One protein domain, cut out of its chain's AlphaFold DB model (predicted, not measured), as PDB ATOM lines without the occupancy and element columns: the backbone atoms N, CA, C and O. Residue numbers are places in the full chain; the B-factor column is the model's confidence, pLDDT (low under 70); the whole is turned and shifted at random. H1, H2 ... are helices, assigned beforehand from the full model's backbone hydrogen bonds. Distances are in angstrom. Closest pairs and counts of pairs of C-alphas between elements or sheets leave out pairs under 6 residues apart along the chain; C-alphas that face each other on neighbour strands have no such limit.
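This is residues 35 to 74 of the 74 residues of a protein of Chlorobaculum parvum (UniProt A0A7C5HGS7). The model is an L with no packed core: one long helix, H2, makes the long arm, and a short helix, H1, makes the short arm at its N-terminal end. A short tail, residues 71 to 74, carries the long arm on. The printed part has 40 residues with two named helices, H1 then H2, no named strand, and the class all helix. It is extended, with a radius of gyration of the C-alphas of 16.0 A and spans of 50 by 22 by 7 A.

Find C-alpha 48 at (-15.755, -29.145, 22.703); from there H2, residues 48 to 70, runs 32.7 A to C-alpha 70 at (-12.209, -2.249, 4.461). Go back to C-alpha 36 at (-21.979, -43.322, 6.730) for H1, residues 36 to 44, 12.0 A long.

H1 and H2 are apart, joined by a tight link of 3 residues. In H2 every O i to N i+4 pair is within hydrogen-bond range; in H1, 4 of 5 are.

The C-alphas of Lys 36 and Glu 74, the two farthest apart, are 50.1 A from each other. The printed part has no cut. Look for pLDDT under 70 at residues 35 to 46 and 69 to 74.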
ATOM      1  N   ASP A  35     -20.811 -42.493   2.677       69.12
ATOM      2  CA  ASP A  35     -20.852 -41.326   3.581       69.12
ATOM      3  C   ASP A  35     -21.386 -41.632   5.004       69.12
ATOM      4  O   ASP A  35     -21.676 -40.721   5.785       69.12
ATOM      5  N   LYS A  36     -21.521 -42.909   5.388       61.66
ATOM      6  CA  LYS A  36     -21.979 -43.322   6.730       61.66
ATOM      7  C   LYS A  36     -21.112 -42.747   7.844       61.66
ATOM      8  O   LYS A  36     -21.659 -42.346   8.869       61.66
ATOM      9  N   GLU A  37     -19.798 -42.668   7.640       61.22
ATOM     10  CA  GLU A  37     -18.897 -42.091   8.638       61.22
ATOM     11  C   GLU A  37     -19.192 -40.616   8.878       61.22
ATOM     12  O   GLU A  37     -19.170 -40.179  10.017       61.22
ATOM     13  N   LYS A  38     -19.570 -39.843   7.858       61.78
ATOM     14  CA  LYS A  38     -19.850 -38.415   8.038       61.78
ATOM     15  C   LYS A  38     -21.129 -38.168   8.844       61.78
ATOM     16  O   LYS A  38     -21.163 -37.260   9.665       61.78
ATOM     17  N   PHE A  39     -22.157 -38.998   8.654       63.91
ATOM     18  CA  PHE A  39     -23.409 -38.903   9.416       63.91
ATOM     19  C   PHE A  39     -23.290 -39.442  10.846       63.91
ATOM     20  O   PHE A  39     -23.905 -38.881  11.750       63.91
ATOM     21  N   LEU A  40     -22.519 -40.513  11.068       64.81
ATOM     22  CA  LEU A  40     -22.288 -41.042  12.415       64.81
ATOM     23  C   LEU A  40     -21.255 -40.224  13.196       64.81
ATOM     24  O   LEU A  40     -21.492 -39.947  14.369       64.81
ATOM     25  N   ASN A  41     -20.165 -39.777  12.564       62.50
ATOM     26  CA  ASN A  41     -19.138 -38.976  13.231       62.50
ATOM     27  C   ASN A  41     -19.685 -37.622  13.676       62.50
ATOM     28  O   ASN A  41     -19.373 -37.189  14.776       62.50
ATOM     29  N   GLN A  42     -20.566 -36.996  12.891       63.31
ATOM     30  CA  GLN A  42     -21.195 -35.734  13.286       63.31
ATOM     31  C   GLN A  42     -22.066 -35.866  14.552       63.31
ATOM     32  O   GLN A  42     -22.255 -34.890  15.263       63.31
ATOM     33  N   VAL A  43     -22.594 -37.058  14.854       66.00
ATOM     34  CA  VAL A  43     -23.357 -37.310  16.091       66.00
ATOM     35  C   VAL A  43     -22.449 -37.797  17.225       66.00
ATOM     36  O   VAL A  43     -22.716 -37.519  18.391       66.00
ATOM     37  N   GLN A  44     -21.391 -38.545  16.906       64.56
ATOM     38  CA  GLN A  44     -20.513 -39.169  17.898       64.56
ATOM     39  C   GLN A  44     -19.422 -38.226  18.430       64.56
ATOM     40  O   GLN A  44     -19.002 -38.391  19.574       64.56
ATOM     41  N   TYR A  45     -18.988 -37.250  17.632       62.59
ATOM     42  CA  TYR A  45     -17.895 -36.329  17.951       62.59
ATOM     43  C   TYR A  45     -18.367 -34.876  18.105       62.59
ATOM     44  O   TYR A  45     -17.606 -33.959  17.874       62.59
ATOM     45  N   ASP A  46     -19.598 -34.610  18.552       64.12
ATOM     46  CA  ASP A  46     -20.075 -33.234  18.821       64.12
ATOM     47  C   ASP A  46     -19.478 -32.658  20.143       64.12
ATOM     48  O   ASP A  46     -20.183 -32.165  21.024       64.12
ATOM     49  N   GLY A  47     -18.164 -32.826  20.340       73.44
ATOM     50  CA  GLY A  47     -17.400 -32.431  21.525       73.44
ATOM     51  C   GLY A  47     -16.875 -30.989  21.473       73.44
ATOM     52  O   GLY A  47     -17.034 -30.279  20.483       73.44
ATOM     53  N   GLU A  48     -16.224 -30.538  22.553       71.25
ATOM     54  CA  GLU A  48     -15.755 -29.145  22.703       71.25
ATOM     55  C   GLU A  48     -14.784 -28.683  21.597       71.25
ATOM     56  O   GLU A  48     -14.770 -27.496  21.258       71.25
ATOM     57  N   ASP A  49     -14.007 -29.601  21.012       71.50
ATOM     58  CA  ASP A  49     -13.050 -29.297  19.943       71.50
ATOM     59  C   ASP A  49     -13.750 -28.907  18.626       71.50
ATOM     60  O   ASP A  49     -13.412 -27.872  18.046       71.50
ATOM     61  N   GLU A  50     -14.796 -29.629  18.198       71.00
ATOM     62  CA  GLU A  50     -15.622 -29.245  17.040       71.00
ATOM     63  C   GLU A  50     -16.321 -27.889  17.242       71.00
ATOM     64  O   GLU A  50     -16.400 -27.077  16.310       71.00
ATOM     65  N   LEU A  51     -16.798 -27.600  18.462       73.00
ATOM     66  CA  LEU A  51     -17.373 -26.295  18.812       73.00
ATOM     67  C   LEU A  51     -16.339 -25.165  18.682       73.00
ATOM     68  O   LEU A  51     -16.662 -24.080  18.181       73.00
ATOM     69  N   ASN A  52     -15.099 -25.411  19.108       80.31
ATOM     70  CA  ASN A  52     -14.009 -24.448  18.978       80.31
ATOM     71  C   ASN A  52     -13.621 -24.226  17.515       80.31
ATOM     72  O   ASN A  52     -13.470 -23.074  17.100       80.31
ATOM     73  N   ASP A  53     -13.536 -25.290  16.717       80.19
ATOM     74  CA  ASP A  53     -13.245 -25.207  15.285       80.19
ATOM     75  C   ASP A  53     -14.344 -24.455  14.523       80.19
ATOM     76  O   ASP A  53     -14.050 -23.591  13.686       80.19
ATOM     77  N   ALA A  54     -15.618 -24.701  14.841       79.38
ATOM     78  CA  ALA A  54     -16.742 -23.957  14.278       79.38
ATOM     79  C   ALA A  54     -16.668 -22.461  14.636       79.38
ATOM     80  O   ALA A  54     -16.797 -21.598  13.757       79.38
ATOM     81  N   ALA A  55     -16.378 -22.137  15.901       80.75
ATOM     82  CA  ALA A  55     -16.203 -20.759  16.355       80.75
ATOM     83  C   ALA A  55     -15.002 -20.073  15.678       80.75
ATOM     84  O   ALA A  55     -15.061 -18.888  15.325       80.75
ATOM     85  N   GLU A  56     -13.905 -20.795  15.453       84.62
ATOM     86  CA  GLU A  56     -12.727 -20.265  14.770       84.62
ATOM     87  C   GLU A  56     -12.987 -20.026  13.274       84.62
ATOM     88  O   GLU A  56     -12.569 -19.002  12.718       84.62
ATOM     89  N   GLN A  57     -13.745 -20.914  12.623       84.06
ATOM     90  CA  GLN A  57     -14.202 -20.735  11.244       84.06
ATOM     91  C   GLN A  57     -15.133 -19.526  11.098       84.06
ATOM     92  O   GLN A  57     -15.003 -18.766  10.131       84.06
ATOM     93  N   GLU A  58     -16.041 -19.293  12.050       82.56
ATOM     94  CA  GLU A  58     -16.869 -18.086  12.064       82.56
ATOM     95  C   GLU A  58     -16.030 -16.817  12.234       82.56
ATOM     96  O   GLU A  58     -16.203 -15.860  11.470       82.56
ATOM     97  N   LYS A  59     -15.069 -16.813  13.166       86.31
ATOM     98  CA  LYS A  59     -14.134 -15.688  13.354       86.31
ATOM     99  C   LYS A  59     -13.335 -15.402  12.082       86.31
ATOM    100  O   LYS A  59     -13.235 -14.244  11.672       86.31
ATOM    101  N   LYS A  60     -12.825 -16.439  11.407       85.00
ATOM    102  CA  LYS A  60     -12.117 -16.322  10.118       85.00
ATOM    103  C   LYS A  60     -13.025 -15.739   9.029       85.00
ATOM    104  O   LYS A  60     -12.618 -14.804   8.339       85.00
ATOM    105  N   LYS A  61     -14.275 -16.205   8.911       85.81
ATOM    106  CA  LYS A  61     -15.265 -15.654   7.962       85.81
ATOM    107  C   LYS A  61     -15.567 -14.179   8.241       85.81
ATOM    108  O   LYS A  61     -15.607 -13.381   7.303       85.81
ATOM    109  N   GLN A  62     -15.739 -13.791   9.505       84.25
ATOM    110  CA  GLN A  62     -15.976 -12.395   9.889       84.25
ATOM    111  C   GLN A  62     -14.760 -11.500   9.613       84.25
ATOM    112  O   GLN A  62     -14.917 -10.403   9.079       84.25
ATOM    113  N   ALA A  63     -13.545 -11.972   9.900       83.31
ATOM    114  CA  ALA A  63     -12.313 -11.244   9.601       83.31
ATOM    115  C   ALA A  63     -12.123 -11.024   8.091       83.31
ATOM    116  O   ALA A  63     -11.730  -9.935   7.669       83.31
ATOM    117  N   MET A  64     -12.455 -12.019   7.259       79.81
ATOM    118  CA  MET A  64     -12.429 -11.867   5.801       79.81
ATOM    119  C   MET A  64     -13.494 -10.892   5.289       79.81
ATOM    120  O   MET A  64     -13.201 -10.105   4.390       79.81
ATOM    121  N   LYS A  65     -14.708 -10.901   5.861       81.75
ATOM    122  CA  LYS A  65     -15.757  -9.922   5.528       81.75
ATOM    123  C   LYS A  65     -15.321  -8.498   5.871       81.75
ATOM    124  O   LYS A  65     -15.367  -7.641   4.998       81.75
ATOM    125  N   LYS A  66     -14.782  -8.277   7.075       78.88
ATOM    126  CA  LYS A  66     -14.242  -6.970   7.492       78.88
ATOM    127  C   LYS A  66     -13.070  -6.511   6.621       78.88
ATOM    128  O   LYS A  66     -12.998  -5.339   6.275       78.88
ATOM    129  N   LYS A  67     -12.173  -7.423   6.219       76.56
ATOM    130  CA  LYS A  67     -11.107  -7.107   5.251       76.56
ATOM    131  C   LYS A  67     -11.662  -6.722   3.881       76.56
ATOM    132  O   LYS A  67     -11.133  -5.801   3.283       76.56
ATOM    133  N   LYS A  68     -12.707  -7.395   3.388       71.75
ATOM    134  CA  LYS A  68     -13.356  -7.041   2.114       71.75
ATOM    135  C   LYS A  68     -14.116  -5.715   2.181       71.75
ATOM    136  O   LYS A  68     -14.076  -4.973   1.214       71.75
ATOM    137  N   GLU A  69     -14.771  -5.407   3.297       65.12
ATOM    138  CA  GLU A  69     -15.444  -4.114   3.499       65.12
ATOM    139  C   GLU A  69     -14.450  -2.959   3.687       65.12
ATOM    140  O   GLU A  69     -14.711  -1.851   3.228       65.12
ATOM    141  N   GLY A  70     -13.300  -3.218   4.322       61.72
ATOM    142  CA  GLY A  70     -12.209  -2.249   4.461       61.72
ATOM    143  C   GLY A  70     -11.343  -2.083   3.206       61.72
ATOM    144  O   GLY A  70     -10.675  -1.067   3.064       61.72
ATOM    145  N   TYR A  71     -11.358  -3.051   2.285       57.53
ATOM    146  CA  TYR A  71     -10.689  -2.962   0.986       57.53
ATOM    147  C   TYR A  71     -11.673  -2.399  -0.042       57.53
ATOM    148  O   TYR A  71     -12.205  -3.116  -0.888       57.53
ATOM    149  N   ARG A  72     -11.963  -1.104   0.076       61.44
ATOM    150  CA  ARG A  72     -12.698  -0.351  -0.938       61.44
ATOM    151  C   ARG A  72     -11.638   0.341  -1.802       61.44
ATOM    152  O   ARG A  72     -11.082   1.323  -1.336       61.44
ATOM    153  N   PRO A  73     -11.263  -0.209  -2.972       58.97
ATOM    154  CA  PRO A  73     -10.320   0.470  -3.849       58.97
ATOM    155  C   PRO A  73     -10.994   1.742  -4.376       58.97
ATOM    156  O   PRO A  73     -12.051   1.657  -5.006       58.97
ATOM    157  N   GLU A  74     -10.418   2.894  -4.035       54.09
ATOM    158  CA  GLU A  74     -10.688   4.185  -4.683       54.09
ATOM    159  C   GLU A  74     -10.117   4.250  -6.103       54.09
ATOM    160  O   GLU A  74      -9.006   3.716  -6.332       54.09
TER     161      GLU A  74